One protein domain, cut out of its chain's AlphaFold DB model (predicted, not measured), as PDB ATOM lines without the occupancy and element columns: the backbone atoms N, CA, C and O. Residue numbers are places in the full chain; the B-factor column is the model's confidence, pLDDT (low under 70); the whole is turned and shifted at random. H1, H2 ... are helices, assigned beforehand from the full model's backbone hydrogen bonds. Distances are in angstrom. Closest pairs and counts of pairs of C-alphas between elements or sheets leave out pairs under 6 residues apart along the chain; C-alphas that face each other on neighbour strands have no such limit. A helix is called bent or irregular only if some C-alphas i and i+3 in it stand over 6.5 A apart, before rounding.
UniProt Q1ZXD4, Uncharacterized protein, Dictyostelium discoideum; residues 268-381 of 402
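This is residues 268 to 381 of the 402 residues of an uncharacterized protein of Dictyostelium discoideum (UniProt Q1ZXD4). Four helices make a flat, loose frame: H1 and the first arm of the long, bent H2 lie side by side as a hairpin, H2's second arm reaches outward, and H3 folds back to H2's first arm. H4 starts beside H1 and H2a, and its residues 371 to 381 stick out. The 114 printed residues, with helices H1 to H4 in chain order and no named strand, are all helix in class; the radius of gyration of the C-alphas is 17.7 A, the spans 56 by 45 by 15 A.

Start with H1, residues 268 to 285, then find the hub, H2, residues 291 to 322, assigned as one helix by its hydrogen bonds but bent: C-alphas 309 and 312 are 7.2 A apart. Its arms are H2a, residues 291 to 309, and H2b, residues 312 to 322. H1 and H2a form a helical hairpin, opposite ways at a shallow tilt of 31 degrees; their closest C-alphas, Pro 278 and Met 298, are 4.2 A apart. H3, residues 329 to 351, likewise assigned as one helix, is bent, C-alphas 336 and 339 being 6.5 A apart, into H3a, residues 329 to 336, and H3b, residues 339 to 351. H3b touches H2a with residues 347 to 350 alone, closest at the C-alphas of Cys 350 and Thr 304, 6.3 A. H2b and H3b are near each other. H4, residues 359 to 381, is irregular, C-alphas 376 and 379 being 7.0 A apart; it touches H1 at a steep tilt of 46 degrees, closest at the C-alphas of Pro 361 and Ala 277, 4.9 A. Each O i to N i+4 pair is within hydrogen-bond range in H2a, H2b, H3a and H3b, against 12 of 14 in H1 and 17 of 19 in H4.

Find C-alpha 268 at (-15.193, 36.991, 17.525); H1 runs 25.9 A from there, H2a 26.8 A. H4 runs 30.3 A to C-alpha 381 at (-3.886, 44.091, -3.120).

The two farthest C-alphas, Arg 287 and Glu 327, are 55.9 A apart. The printed part has no cut, no link is long, and no printed residue is under 70 in pLDDT.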
ATOM      1  N   LYS A 268     -16.531  37.169  16.936       89.48
ATOM      2  CA  LYS A 268     -15.193  36.991  17.525       89.48
ATOM      3  C   LYS A 268     -14.631  38.313  18.033       89.48
ATOM      4  O   LYS A 268     -13.993  38.319  19.081       89.48
ATOM      5  N   ASP A 269     -14.902  39.417  17.339       89.60
ATOM      6  CA  ASP A 269     -14.499  40.754  17.778       89.60
ATOM      7  C   ASP A 269     -15.176  41.124  19.114       89.60
ATOM      8  O   ASP A 269     -14.528  41.654  20.019       89.60
ATOM      9  N   VAL A 270     -16.457  40.775  19.292       90.56
ATOM     10  CA  VAL A 270     -17.167  40.961  20.574       90.56
ATOM     11  C   VAL A 270     -16.545  40.108  21.680       90.56
ATOM     12  O   VAL A 270     -16.254  40.621  22.762       90.56
ATOM     13  N   LEU A 271     -16.305  38.819  21.417       91.22
ATOM     14  CA  LEU A 271     -15.692  37.906  22.389       91.22
ATOM     15  C   LEU A 271     -14.293  38.369  22.808       91.22
ATOM     16  O   LEU A 271     -13.966  38.347  23.994       91.22
ATOM     17  N   LEU A 272     -13.480  38.833  21.858       90.98
ATOM     18  CA  LEU A 272     -12.154  39.359  22.159       90.98
ATOM     19  C   LEU A 272     -12.244  40.644  22.995       90.98
ATOM     20  O   LEU A 272     -11.520  40.776  23.981       90.98
ATOM     21  N   SER A 273     -13.184  41.541  22.680       90.13
ATOM     22  CA  SER A 273     -13.437  42.765  23.454       90.13
ATOM     23  C   SER A 273     -13.805  42.469  24.918       90.13
ATOM     24  O   SER A 273     -13.297  43.123  25.835       90.13
ATOM     25  N   LEU A 274     -14.607  41.423  25.162       91.29
ATOM     26  CA  LEU A 274     -14.974  40.961  26.510       91.29
ATOM     27  C   LEU A 274     -13.773  40.481  27.343       91.29
ATOM     28  O   LEU A 274     -13.840  40.525  28.571       91.29
ATOM     29  N   ILE A 275     -12.681  40.053  26.703       91.04
ATOM     30  CA  ILE A 275     -11.444  39.598  27.361       91.04
ATOM     31  C   ILE A 275     -10.442  40.750  27.504       91.04
ATOM     32  O   ILE A 275      -9.870  40.960  28.577       91.04
ATOM     33  N   VAL A 276     -10.239  41.523  26.435       90.08
ATOM     34  CA  VAL A 276      -9.277  42.632  26.392       90.08
ATOM     35  C   VAL A 276      -9.668  43.723  27.392       90.08
ATOM     36  O   VAL A 276      -8.806  44.254  28.095       90.08
ATOM     37  N   ALA A 277     -10.958  44.029  27.533       90.27
ATOM     38  CA  ALA A 277     -11.406  45.112  28.404       90.27
ATOM     39  C   ALA A 277     -11.097  44.902  29.902       90.27
ATOM     40  O   ALA A 277     -10.529  45.815  30.511       90.27
ATOM     41  N   PRO A 278     -11.358  43.729  30.512       90.22
ATOM     42  CA  PRO A 278     -10.870  43.398  31.850       90.22
ATOM     43  C   PRO A 278      -9.363  43.562  32.032       90.22
ATOM     44  O   PRO A 278      -8.935  44.077  33.062       90.22
ATOM     45  N   ILE A 279      -8.554  43.151  31.051       90.72
ATOM     46  CA  ILE A 279      -7.087  43.229  31.134       90.72
ATOM     47  C   ILE A 279      -6.635  44.691  31.184       90.72
ATOM     48  O   ILE A 279      -5.822  45.070  32.029       90.72
ATOM     49  N   PHE A 280      -7.205  45.540  30.328       87.95
ATOM     50  CA  PHE A 280      -6.936  46.978  30.340       87.95
ATOM     51  C   PHE A 280      -7.414  47.645  31.631       87.95
ATOM     52  O   PHE A 280      -6.676  48.435  32.219       87.95
ATOM     53  N   ALA A 281      -8.616  47.315  32.104       86.53
ATOM     54  CA  ALA A 281      -9.122  47.815  33.379       86.53
ATOM     55  C   ALA A 281      -8.196  47.411  34.537       86.53
ATOM     56  O   ALA A 281      -7.836  48.247  35.366       86.53
ATOM     57  N   PHE A 282      -7.722  46.163  34.552       89.29
ATOM     58  CA  PHE A 282      -6.741  45.701  35.525       89.29
ATOM     59  C   PHE A 282      -5.438  46.511  35.446       89.29
ATOM     60  O   PHE A 282      -4.971  47.038  36.457       89.29
ATOM     61  N   ALA A 283      -4.869  46.688  34.252       87.84
ATOM     62  CA  ALA A 283      -3.629  47.439  34.063       87.84
ATOM     63  C   ALA A 283      -3.746  48.912  34.504       87.84
ATOM     64  O   ALA A 283      -2.830  49.444  35.137       87.84
ATOM     65  N   ILE A 284      -4.877  49.562  34.216       84.58
ATOM     66  CA  ILE A 284      -5.109  50.981  34.523       84.58
ATOM     67  C   ILE A 284      -5.420  51.189  36.011       84.58
ATOM     68  O   ILE A 284      -4.898  52.126  36.630       84.58
ATOM     69  N   PHE A 285      -6.258  50.334  36.602       84.47
ATOM     70  CA  PHE A 285      -6.829  50.573  37.927       84.47
ATOM     71  C   PHE A 285      -6.173  49.769  39.058       84.47
ATOM     72  O   PHE A 285      -6.316  50.172  40.210       84.47
ATOM     73  N   SER A 286      -5.389  48.716  38.780       86.38
ATOM     74  CA  SER A 286      -4.798  47.829  39.812       86.38
ATOM     75  C   SER A 286      -4.006  48.544  40.906       86.38
ATOM     76  O   SER A 286      -3.928  48.059  42.028       86.38
ATOM     77  N   ARG A 287      -3.424  49.709  40.597       84.45
ATOM     78  CA  ARG A 287      -2.646  50.524  41.548       84.45
ATOM     79  C   ARG A 287      -3.400  51.730  42.112       84.45
ATOM     80  O   ARG A 287      -2.808  52.516  42.844       84.45
ATOM     81  N   ARG A 288      -4.653  51.947  41.705       78.35
ATOM     82  CA  ARG A 288      -5.411  53.183  41.976       78.35
ATOM     83  C   ARG A 288      -6.647  52.964  42.836       78.35
ATOM     84  O   ARG A 288      -7.120  53.922  43.438       78.35
ATOM     85  N   VAL A 289      -7.188  51.751  42.856       82.87
ATOM     86  CA  VAL A 289      -8.460  51.438  43.516       82.87
ATOM     87  C   VAL A 289      -8.333  50.180  44.372       82.87
ATOM     88  O   VAL A 289      -7.397  49.399  44.204       82.87
ATOM     89  N   SER A 290      -9.274  49.981  45.295       87.57
ATOM     90  CA  SER A 290      -9.337  48.763  46.107       87.57
ATOM     91  C   SER A 290      -9.590  47.519  45.236       87.57
ATOM     92  O   SER A 290     -10.169  47.640  44.151       87.57
ATOM     93  N   PRO A 291      -9.238  46.304  45.699       88.74
ATOM     94  CA  PRO A 291      -9.481  45.069  44.945       88.74
ATOM     95  C   PRO A 291     -10.950  44.858  44.545       88.74
ATOM     96  O   PRO A 291     -11.237  44.395  43.442       88.74
ATOM     97  N   THR A 292     -11.898  45.249  45.402       89.39
ATOM     98  CA  THR A 292     -13.338  45.155  45.115       89.39
ATOM     99  C   THR A 292     -13.760  46.114  44.002       89.39
ATOM    100  O   THR A 292     -14.471  45.722  43.074       89.39
ATOM    101  N   THR A 293     -13.283  47.362  44.037       86.65
ATOM    102  CA  THR A 293     -13.520  48.342  42.971       86.65
ATOM    103  C   THR A 293     -12.831  47.933  41.671       86.65
ATOM    104  O   THR A 293     -13.419  48.104  40.605       86.65
ATOM    105  N   LEU A 294     -11.634  47.345  41.744       86.94
ATOM    106  CA  LEU A 294     -10.903  46.822  40.590       86.94
ATOM    107  C   LEU A 294     -11.700  45.725  39.887       86.94
ATOM    108  O   LEU A 294     -11.929  45.801  38.683       86.94
ATOM    109  N   PHE A 295     -12.181  44.740  40.642       90.22
ATOM    110  CA  PHE A 295     -12.974  43.648  40.091       90.22
ATOM    111  C   PHE A 295     -14.276  44.147  39.449       90.22
ATOM    112  O   PHE A 295     -14.620  43.749  38.336       90.22
ATOM    113  N   ASN A 296     -14.973  45.083  40.099       88.23
ATOM    114  CA  ASN A 296     -16.168  45.707  39.528       88.23
ATOM    115  C   ASN A 296     -15.855  46.523  38.265       88.23
ATOM    116  O   ASN A 296     -16.627  46.481  37.309       88.23
ATOM    117  N   SER A 297     -14.722  47.227  38.234       86.42
ATOM    118  CA  SER A 297     -14.243  47.951  37.054       86.42
ATOM    119  C   SER A 297     -13.972  47.006  35.881       86.42
ATOM    120  O   SER A 297     -14.424  47.277  34.769       86.42
ATOM    121  N   MET A 298     -13.324  45.862  36.125       89.90
ATOM    122  CA  MET A 298     -13.081  44.840  35.101       89.90
ATOM    123  C   MET A 298     -14.391  44.321  34.500       89.90
ATOM    124  O   MET A 298     -14.537  44.313  33.279       89.90
ATOM    125  N   LYS A 299     -15.375  43.967  35.341       89.24
ATOM    126  CA  LYS A 299     -16.698  43.514  34.873       89.24
ATOM    127  C   LYS A 299     -17.420  44.579  34.053       89.24
ATOM    128  O   LYS A 299     -17.895  44.295  32.960       89.24
ATOM    129  N   ARG A 300     -17.495  45.812  34.567       87.84
ATOM    130  CA  ARG A 300     -18.162  46.936  33.888       87.84
ATOM    131  C   ARG A 300     -17.497  47.255  32.551       87.84
ATOM    132  O   ARG A 300     -18.196  47.515  31.577       87.84
ATOM    133  N   SER A 301     -16.168  47.184  32.496       89.87
ATOM    134  CA  SER A 301     -15.379  47.390  31.278       89.87
ATOM    135  C   SER A 301     -15.638  46.301  30.239       89.87
ATOM    136  O   SER A 301     -15.868  46.640  29.082       89.87
ATOM    137  N   ALA A 302     -15.691  45.021  30.639       90.71
ATOM    138  CA  ALA A 302     -16.103  43.930  29.750       90.71
ATOM    139  C   ALA A 302     -17.489  44.188  29.165       90.71
ATOM    140  O   ALA A 302     -17.641  44.287  27.954       90.71
ATOM    141  N   VAL A 303     -18.481  44.363  30.035       89.36
ATOM    142  CA  VAL A 303     -19.882  44.531  29.644       89.36
ATOM    143  C   VAL A 303     -20.065  45.735  28.712       89.36
ATOM    144  O   VAL A 303     -20.690  45.609  27.661       89.36
ATOM    145  N   THR A 304     -19.461  46.879  29.046       88.90
ATOM    146  CA  THR A 304     -19.544  48.092  28.218       88.90
ATOM    147  C   THR A 304     -18.880  47.881  26.857       88.90
ATOM    148  O   THR A 304     -19.469  48.202  25.830       88.90
ATOM    149  N   SER A 305     -17.677  47.299  26.824       90.23
ATOM    150  CA  SER A 305     -16.933  47.094  25.571       90.23
ATOM    151  C   SER A 305     -17.594  46.055  24.668       90.23
ATOM    152  O   SER A 305     -17.633  46.236  23.453       90.23
ATOM    153  N   GLY A 306     -18.143  44.989  25.253       90.53
ATOM    154  CA  GLY A 306     -18.914  43.981  24.530       90.53
ATOM    155  C   GLY A 306     -20.175  44.573  23.908       90.53
ATOM    156  O   GLY A 306     -20.452  44.316  22.742       90.53
ATOM    157  N   MET A 307     -20.892  45.430  24.641       88.15
ATOM    158  CA  MET A 307     -22.093  46.080  24.118       88.15
ATOM    159  C   MET A 307     -21.794  47.108  23.024       88.15
ATOM    160  O   MET A 307     -22.484  47.166  22.009       88.15
ATOM    161  N   VAL A 308     -20.755  47.927  23.190       88.22
ATOM    162  CA  VAL A 308     -20.346  48.863  22.132       88.22
ATOM    163  C   VAL A 308     -20.001  48.094  20.851       88.22
ATOM    164  O   VAL A 308     -20.409  48.487  19.762       88.22
ATOM    165  N   MET A 309     -19.325  46.953  20.984       88.21
ATOM    166  CA  MET A 309     -18.972  46.090  19.856       88.21
ATOM    167  C   MET A 309     -20.154  45.315  19.265       88.21
ATOM    168  O   MET A 309     -20.106  44.954  18.094       88.21
ATOM    169  N   SER A 310     -21.217  45.051  20.029       88.85
ATOM    170  CA  SER A 310     -22.369  44.284  19.545       88.85
ATOM    171  C   SER A 310     -23.350  45.102  18.703       88.85
ATOM    172  O   SER A 310     -24.221  44.508  18.078       88.85
ATOM    173  N   GLY A 311     -23.218  46.433  18.641       86.66
ATOM    174  CA  GLY A 311     -24.143  47.310  17.908       86.66
ATOM    175  C   GLY A 311     -24.391  46.891  16.446       86.66
ATOM    176  O   GLY A 311     -25.551  46.725  16.065       86.66
ATOM    177  N   PRO A 312     -23.345  46.659  15.627       83.92
ATOM    178  CA  PRO A 312     -23.511  46.175  14.255       83.92
ATOM    179  C   PRO A 312     -24.190  44.801  14.173       83.92
ATOM    180  O   PRO A 312     -25.108  44.621  13.384       83.92
ATOM    181  N   LEU A 313     -23.809  43.861  15.044       86.19
ATOM    182  CA  LEU A 313     -24.395  42.515  15.074       86.19
ATOM    183  C   LEU A 313     -25.861  42.524  15.502       86.19
ATOM    184  O   LEU A 313     -26.651  41.723  15.013       86.19
ATOM    185  N   LEU A 314     -26.230  43.429  16.412       84.73
ATOM    186  CA  LEU A 314     -27.620  43.640  16.784       84.73
ATOM    187  C   LEU A 314     -28.420  44.047  15.546       84.73
ATOM    188  O   LEU A 314     -29.461  43.456  15.295       84.73
ATOM    189  N   ARG A 315     -27.916  44.991  14.742       79.37
ATOM    190  CA  ARG A 315     -28.572  45.418  13.497       79.37
ATOM    191  C   ARG A 315     -28.747  44.264  12.506       79.37
ATOM    192  O   ARG A 315     -29.836  44.117  11.959       79.37
ATOM    193  N   ASP A 316     -27.719  43.449  12.302       80.30
ATOM    194  CA  ASP A 316     -27.801  42.306  11.385       80.30
ATOM    195  C   ASP A 316     -28.826  41.274  11.889       80.30
ATOM    196  O   ASP A 316     -29.713  40.856  11.145       80.30
ATOM    197  N   TYR A 317     -28.812  40.970  13.192       82.87
ATOM    198  CA  TYR A 317     -29.795  40.086  13.820       82.87
ATOM    199  C   TYR A 317     -31.238  40.595  13.672       82.87
ATOM    200  O   TYR A 317     -32.146  39.802  13.403       82.87
ATOM    201  N   MET A 318     -31.454  41.909  13.827       80.07
ATOM    202  CA  MET A 318     -32.755  42.553  13.611       80.07
ATOM    203  C   MET A 318     -33.274  42.306  12.192       80.07
ATOM    204  O   MET A 318     -34.433  41.917  12.019       80.07
ATOM    205  N   ASN A 319     -32.405  42.529  11.201       73.42
ATOM    206  CA  ASN A 319     -32.724  42.388   9.786       73.42
ATOM    207  C   ASN A 319     -33.085  40.945   9.421       73.42
ATOM    208  O   ASN A 319     -34.051  40.729   8.693       73.42
ATOM    209  N   GLU A 320     -32.339  39.974   9.949       75.01
ATOM    210  CA  GLU A 320     -32.511  38.560   9.615       75.01
ATOM    211  C   GLU A 320     -33.698  37.909  10.337       75.01
ATOM    212  O   GLU A 320     -34.446  37.168   9.716       75.01
ATOM    213  N   ASN A 321     -33.909  38.185  11.632       77.94
ATOM    214  CA  ASN A 321     -34.807  37.362  12.459       77.94
ATOM    215  C   ASN A 321     -36.094  38.072  12.902       77.94
ATOM    216  O   ASN A 321     -37.129  37.436  13.120       77.94
ATOM    217  N   LEU A 322     -36.053  39.393  13.100       76.04
ATOM    218  CA  LEU A 322     -37.161  40.102  13.748       76.04
ATOM    219  C   LEU A 322     -38.165  40.668  12.748       76.04
ATOM    220  O   LEU A 322     -39.373  40.631  13.017       76.04
ATOM    221  N   PHE A 323     -37.688  41.129  11.591       77.95
ATOM    222  CA  PHE A 323     -38.543  41.700  10.549       77.95
ATOM    223  C   PHE A 323     -39.252  40.657   9.692       77.95
ATOM    224  O   PHE A 323     -40.307  40.956   9.130       77.95
ATOM    225  N   GLU A 324     -38.748  39.422   9.646       76.71
ATOM    226  CA  GLU A 324     -39.399  38.340   8.906       76.71
ATOM    227  C   GLU A 324     -40.836  38.099   9.387       76.71
ATOM    228  O   GLU A 324     -41.746  37.920   8.578       76.71
ATOM    229  N   ASN A 325     -41.076  38.238  10.691       81.05
ATOM    230  CA  ASN A 325     -42.371  38.004  11.332       81.05
ATOM    231  C   ASN A 325     -43.245  39.271  11.461       81.05
ATOM    232  O   ASN A 325     -44.091  39.351  12.351       81.05
ATOM    233  N   CYS A 326     -42.994  40.323  10.679       85.22
ATOM    234  CA  CYS A 326     -43.819  41.535  10.694       85.22
ATOM    235  C   CYS A 326     -44.965  41.439   9.679       85.22
ATOM    236  O   CYS A 326     -44.720  41.331   8.482       85.22
ATOM    237  N   GLU A 327     -46.211  41.560  10.145       86.90
ATOM    238  CA  GLU A 327     -47.405  41.598   9.278       86.90
ATOM    239  C   GLU A 327     -47.828  43.028   8.898       86.90
ATOM    240  O   GLU A 327     -48.473  43.264   7.875       86.90
ATOM    241  N   ASN A 328     -47.466  44.019   9.717       88.28
ATOM    242  CA  ASN A 328     -47.851  45.413   9.519       88.28
ATOM    243  C   ASN A 328     -46.723  46.387   9.895       88.28
ATOM    244  O   ASN A 328     -45.741  46.020  10.547       88.28
ATOM    245  N   PHE A 329     -46.865  47.645   9.461       88.36
ATOM    246  CA  PHE A 329     -45.840  48.674   9.662       88.36
ATOM    247  C   PHE A 329     -45.670  49.035  11.137       88.36
ATOM    248  O   PHE A 329     -44.560  49.338  11.553       88.36
ATOM    249  N   THR A 330     -46.719  48.905  11.952       89.60
ATOM    250  CA  THR A 330     -46.645  49.162  13.396       89.60
ATOM    251  C   THR A 330     -45.767  48.127  14.093       89.60
ATOM    252  O   THR A 330     -44.913  48.481  14.901       89.60
ATOM    253  N   CYS A 331     -45.913  46.851  13.733       89.09
ATOM    254  CA  CYS A 331     -45.058  45.764  14.199       89.09
ATOM    255  C   CYS A 331     -43.604  46.001  13.770       89.09
ATOM    256  O   CYS A 331     -42.704  45.880  14.599       89.09
ATOM    257  N   HIS A 332     -43.371  46.431  12.522       88.93
ATOM    258  CA  HIS A 332     -42.030  46.804  12.050       88.93
ATOM    259  C   HIS A 332     -41.442  47.993  12.817       88.93
ATOM    260  O   HIS A 332     -40.294  47.936  13.249       88.93
ATOM    261  N   ALA A 333     -42.213  49.060  13.026       88.95
ATOM    262  CA  ALA A 333     -41.783  50.246  13.760       88.95
ATOM    263  C   ALA A 333     -41.387  49.888  15.199       88.95
ATOM    264  O   ALA A 333     -40.291  50.217  15.643       88.95
ATOM    265  N   LEU A 334     -42.226  49.128  15.908       89.51
ATOM    266  CA  LEU A 334     -41.930  48.692  17.273       89.51
ATOM    267  C   LEU A 334     -40.715  47.763  17.323       89.51
ATOM    268  O   LEU A 334     -39.795  48.006  18.103       89.51
ATOM    269  N   LYS A 335     -40.671  46.727  16.476       88.58
ATOM    270  CA  LYS A 335     -39.544  45.788  16.465       88.58
ATOM    271  C   LYS A 335     -38.250  46.465  16.047       88.58
ATOM    272  O   LYS A 335     -37.225  46.128  16.609       88.58
ATOM    273  N   SER A 336     -38.269  47.415  15.117       85.92
ATOM    274  CA  SER A 336     -37.052  48.122  14.707       85.92
ATOM    275  C   SER A 336     -36.555  49.082  15.784       85.92
ATOM    276  O   SER A 336     -35.365  49.074  16.076       85.92
ATOM    277  N   GLN A 337     -37.437  49.870  16.411       88.24
ATOM    278  CA  GLN A 337     -37.022  50.946  17.317       88.24
ATOM    279  C   GLN A 337     -36.789  50.499  18.763       88.24
ATOM    280  O   GLN A 337     -35.860  50.995  19.401       88.24
ATOM    281  N   LEU A 338     -37.576  49.559  19.301       87.95
ATOM    282  CA  LEU A 338     -37.442  49.139  20.706       87.95
ATOM    283  C   LEU A 338     -36.042  48.596  21.050       87.95
ATOM    284  O   LEU A 338     -35.516  48.967  22.100       87.95
ATOM    285  N   PRO A 339     -35.384  47.790  20.197       88.17
ATOM    286  CA  PRO A 339     -34.019  47.334  20.442       88.17
ATOM    287  C   PRO A 339     -33.003  48.474  20.432       88.17
ATOM    288  O   PRO A 339     -32.089  48.455  21.250       88.17
ATOM    289  N   PHE A 340     -33.178  49.502  19.592       88.92
ATOM    290  CA  PHE A 340     -32.328  50.697  19.637       88.92
ATOM    291  C   PHE A 340     -32.559  51.517  20.907       88.92
ATOM    292  O   PHE A 340     -31.591  51.965  21.516       88.92
ATOM    293  N   VAL A 341     -33.807  51.660  21.361       90.39
ATOM    294  CA  VAL A 341     -34.108  52.297  22.653       90.39
ATOM    295  C   VAL A 341     -33.455  51.515  23.792       90.39
ATOM    296  O   VAL A 341     -32.751  52.106  24.606       90.39
ATOM    297  N   GLY A 342     -33.614  50.190  23.829       89.42
ATOM    298  CA  GLY A 342     -32.981  49.330  24.832       89.42
ATOM    299  C   GLY A 342     -31.454  49.418  24.800       89.42
ATOM    300  O   GLY A 342     -30.820  49.597  25.839       89.42
ATOM    301  N   TYR A 343     -30.862  49.375  23.604       90.68
ATOM    302  CA  TYR A 343     -29.426  49.537  23.391       90.68
ATOM    303  C   TYR A 343     -28.932  50.905  23.887       90.68
ATOM    304  O   TYR A 343     -27.975  50.985  24.655       90.68
ATOM    305  N   GLY A 344     -29.615  51.986  23.514       91.43
ATOM    306  CA  GLY A 344     -29.260  53.343  23.915       91.43
ATOM    307  C   GLY A 344     -29.430  53.592  25.418       91.43
ATOM    308  O   GLY A 344     -28.534  54.161  26.042       91.43
ATOM    309  N   LEU A 345     -30.512  53.101  26.035       91.70
ATOM    310  CA  LEU A 345     -30.716  53.149  27.490       91.70
ATOM    311  C   LEU A 345     -29.620  52.389  28.237       91.70
ATOM    312  O   LEU A 345     -29.136  52.848  29.271       91.70
ATOM    313  N   PHE A 346     -29.185  51.257  27.695       90.19
ATOM    314  CA  PHE A 346     -28.080  50.512  28.269       90.19
ATOM    315  C   PHE A 346     -26.757  51.285  28.192       90.19
ATOM    316  O   PHE A 346     -26.015  51.326  29.176       90.19
ATOM    317  N   LEU A 347     -26.452  51.940  27.065       89.37
ATOM    318  CA  LEU A 347     -25.269  52.803  26.958       89.37
ATOM    319  C   LEU A 347     -25.343  53.983  27.936       89.37
ATOM    320  O   LEU A 347     -24.352  54.299  28.598       89.37
ATOM    321  N   LEU A 348     -26.526  54.585  28.095       88.71
ATOM    322  CA  LEU A 348     -26.772  55.608  29.110       88.71
ATOM    323  C   LEU A 348     -26.507  55.061  30.514       88.71
ATOM    324  O   LEU A 348     -25.796  55.701  31.285       88.71
ATOM    325  N   GLN A 349     -26.992  53.868  30.852       88.11
ATOM    326  CA  GLN A 349     -26.713  53.245  32.144       88.11
ATOM    327  C   GLN A 349     -25.213  52.994  32.340       88.11
ATOM    328  O   GLN A 349     -24.664  53.350  33.385       88.11
ATOM    329  N   CYS A 350     -24.532  52.470  31.320       86.21
ATOM    330  CA  CYS A 350     -23.090  52.256  31.356       86.21
ATOM    331  C   CYS A 350     -22.325  53.566  31.553       86.21
ATOM    332  O   CYS A 350     -21.358  53.586  32.303       86.21
ATOM    333  N   SER A 351     -22.785  54.683  30.981       85.54
ATOM    334  CA  SER A 351     -22.125  55.986  31.146       85.54
ATOM    335  C   SER A 351     -22.055  56.466  32.602       85.54
ATOM    336  O   SER A 351     -21.178  57.251  32.963       85.54
ATOM    337  N   HIS A 352     -22.936  55.956  33.466       83.90
ATOM    338  CA  HIS A 352     -22.957  56.290  34.886       83.90
ATOM    339  C   HIS A 352     -22.057  55.390  35.733       83.90
ATOM    340  O   HIS A 352     -21.921  55.647  36.932       83.90
ATOM    341  N   PHE A 353     -21.434  54.342  35.176       80.76
ATOM    342  CA  PHE A 353     -20.500  53.573  35.985       80.76
ATOM    343  C   PHE A 353     -19.176  54.319  36.161       80.76
ATOM    344  O   PHE A 353     -18.550  54.808  35.222       80.76
ATOM    345  N   SER A 354     -18.706  54.350  37.399       75.94
ATOM    346  CA  SER A 354     -17.359  54.796  37.732       75.94
ATOM    347  C   SER A 354     -16.315  53.767  37.281       75.94
ATOM    348  O   SER A 354     -16.527  52.565  37.490       75.94
ATOM    349  N   PHE A 355     -15.159  54.249  36.814       72.95
ATOM    350  CA  PHE A 355     -13.971  53.444  36.492       72.95
ATOM    351  C   PHE A 355     -14.228  52.406  35.389       72.95
ATOM    352  O   PHE A 355     -14.108  51.203  35.626       72.95
ATOM    353  N   ILE A 356     -14.598  52.857  34.188       75.05
ATOM    354  CA  ILE A 356     -14.778  51.990  33.016       75.05
ATOM    355  C   ILE A 356     -13.707  52.316  31.986       75.05
ATOM    356  O   ILE A 356     -13.642  53.437  31.504       75.05
ATOM    357  N   SER A 357     -12.958  51.310  31.550       78.17
ATOM    358  CA  SER A 357     -12.146  51.423  30.342       78.17
ATOM    359  C   SER A 357     -12.842  50.659  29.227       78.17
ATOM    360  O   SER A 357     -12.859  49.433  29.252       78.17
ATOM    361  N   TRP A 358     -13.452  51.360  28.273       80.61
ATOM    362  CA  TRP A 358     -14.072  50.711  27.110       80.61
ATOM    363  C   TRP A 358     -13.498  51.204  25.786       80.61
ATOM    364  O   TRP A 358     -13.261  50.398  24.894       80.61
ATOM    365  N   VAL A 359     -13.168  52.497  25.687       82.23
ATOM    366  CA  VAL A 359     -12.598  53.102  24.476       82.23
ATOM    367  C   VAL A 359     -11.324  52.365  24.060       82.23
ATOM    368  O   VAL A 359     -11.283  51.743  23.003       82.23
ATOM    369  N   LEU A 360     -10.289  52.375  24.908       81.08
ATOM    370  CA  LEU A 360      -9.003  51.752  24.581       81.08
ATOM    371  C   LEU A 360      -9.127  50.246  24.274       81.08
ATOM    372  O   LEU A 360      -8.549  49.822  23.275       81.08
ATOM    373  N   PRO A 361      -9.881  49.438  25.044       81.51
ATOM    374  CA  PRO A 361     -10.124  48.037  24.704       81.51
ATOM    375  C   PRO A 361     -10.812  47.807  23.367       81.51
ATOM    376  O   PRO A 361     -10.379  46.930  22.624       81.51
ATOM    377  N   VAL A 362     -11.843  48.592  23.044       84.52
ATOM    378  CA  VAL A 362     -12.562  48.493  21.767       84.52
ATOM    379  C   VAL A 362     -11.618  48.826  20.616       84.52
ATOM    380  O   VAL A 362     -11.460  48.023  19.699       84.52
ATOM    381  N   PHE A 363     -10.905  49.953  20.702       86.48
ATOM    382  CA  PHE A 363      -9.927  50.341  19.685       86.48
ATOM    383  C   PHE A 363      -8.784  49.333  19.559       86.48
ATOM    384  O   PHE A 363      -8.376  49.021  18.448       86.48
ATOM    385  N   THR A 364      -8.286  48.788  20.670       85.21
ATOM    386  CA  THR A 364      -7.213  47.780  20.647       85.21
ATOM    387  C   THR A 364      -7.700  46.479  20.023       85.21
ATOM    388  O   THR A 364      -7.000  45.903  19.200       85.21
ATOM    389  N   THR A 365      -8.907  46.035  20.372       86.89
ATOM    390  CA  THR A 365      -9.529  44.837  19.794       86.89
ATOM    391  C   THR A 365      -9.666  44.980  18.286       86.89
ATOM    392  O   THR A 365      -9.163  44.133  17.556       86.89
ATOM    393  N   LEU A 366     -10.262  46.086  17.830       87.74
ATOM    394  CA  LEU A 366     -10.425  46.380  16.409       87.74
ATOM    395  C   LEU A 366      -9.079  46.521  15.702       87.74
ATOM    396  O   LEU A 366      -8.894  45.974  14.623       87.74
ATOM    397  N   PHE A 367      -8.115  47.215  16.307       88.74
ATOM    398  CA  PHE A 367      -6.786  47.343  15.727       88.74
ATOM    399  C   PHE A 367      -6.133  45.974  15.552       88.74
ATOM    400  O   PHE A 367      -5.610  45.695  14.483       88.74
ATOM    401  N   ILE A 368      -6.199  45.099  16.555       85.66
ATOM    402  CA  ILE A 368      -5.644  43.747  16.476       85.66
ATOM    403  C   ILE A 368      -6.358  42.949  15.380       85.66
ATOM    404  O   ILE A 368      -5.707  42.493  14.441       85.66
ATOM    405  N   THR A 369      -7.679  42.791  15.463       86.23
ATOM    406  CA  THR A 369      -8.414  41.891  14.561       86.23
ATOM    407  C   THR A 369      -8.385  42.389  13.124       86.23
ATOM    408  O   THR A 369      -8.060  41.623  12.215       86.23
ATOM    409  N   LYS A 370      -8.606  43.692  12.916       85.69
ATOM    410  CA  LYS A 370      -8.648  44.290  11.580       85.69
ATOM    411  C   LYS A 370      -7.262  44.475  10.976       85.69
ATOM    412  O   LYS A 370      -7.123  44.321   9.768       85.69
ATOM    413  N   SER A 371      -6.208  44.696  11.769       85.91
ATOM    414  CA  SER A 371      -4.838  44.676  11.224       85.91
ATOM    415  C   SER A 371      -4.426  43.275  10.779       85.91
ATOM    416  O   SER A 371      -3.787  43.133   9.737       85.91
ATOM    417  N   PHE A 372      -4.810  42.228  11.519       84.56
ATOM    418  CA  PHE A 372      -4.557  40.848  11.096       84.56
ATOM    419  C   PHE A 372      -5.316  40.487   9.815       84.56
ATOM    420  O   PHE A 372      -4.746  39.843   8.931       84.56
ATOM    421  N   GLU A 373      -6.572  40.916   9.683       82.13
ATOM    422  CA  GLU A 373      -7.336  40.766   8.441       82.13
ATOM    423  C   GLU A 373      -6.674  41.540   7.297       82.13
ATOM    424  O   GLU A 373      -6.370  40.943   6.268       82.13
ATOM    425  N   ALA A 374      -6.326  42.816   7.497       82.54
ATOM    426  CA  ALA A 374      -5.627  43.623   6.499       82.54
ATOM    427  C   ALA A 374      -4.330  42.964   6.020       82.54
ATOM    428  O   ALA A 374      -4.102  42.866   4.814       82.54
ATOM    429  N   TYR A 375      -3.516  42.442   6.942       83.08
ATOM    430  CA  TYR A 375      -2.269  41.759   6.606       83.08
ATOM    431  C   TYR A 375      -2.485  40.552   5.682       83.08
ATOM    432  O   TYR A 375      -1.718  40.359   4.738       83.08
ATOM    433  N   ARG A 376      -3.563  39.777   5.880       80.30
ATOM    434  CA  ARG A 376      -3.913  38.648   4.994       80.30
ATOM    435  C   ARG A 376      -4.220  39.084   3.561       80.30
ATOM    436  O   ARG A 376      -4.074  38.279   2.643       80.30
ATOM    437  N   TYR A 377      -4.625  40.335   3.360       77.06
ATOM    438  CA  TYR A 377      -4.996  40.860   2.050       77.06
ATOM    439  C   TYR A 377      -3.920  41.700   1.365       77.06
ATOM    440  O   TYR A 377      -3.998  41.860   0.147       77.06
ATOM    441  N   ILE A 378      -2.898  42.183   2.083       80.67
ATOM    442  CA  ILE A 378      -1.771  42.926   1.487       80.67
ATOM    443  C   ILE A 378      -1.202  42.213   0.245       80.67
ATOM    444  O   ILE A 378      -1.040  42.887  -0.775       80.67
ATOM    445  N   PRO A 379      -0.960  40.882   0.238       78.60
ATOM    446  CA  PRO A 379      -0.467  40.194  -0.956       78.60
ATOM    447  C   PRO A 379      -1.422  40.304  -2.154       78.60
ATOM    448  O   PRO A 379      -0.974  40.584  -3.264       78.60
ATOM    449  N   LYS A 380      -2.736  40.165  -1.926       73.23
ATOM    450  CA  LYS A 380      -3.764  40.248  -2.979       73.23
ATOM    451  C   LYS A 380      -3.872  41.660  -3.557       73.23
ATOM    452  O   LYS A 380      -3.906  41.835  -4.773       73.23
ATOM    453  N   VAL A 381      -3.862  42.679  -2.695       73.76
ATOM    454  CA  VAL A 381      -3.886  44.091  -3.120       73.76
ATOM    455  C   VAL A 381      -2.596  44.466  -3.851       73.76
ATOM    456  O   VAL A 381      -2.632  45.166  -4.860       73.76
TER     457      VAL A 381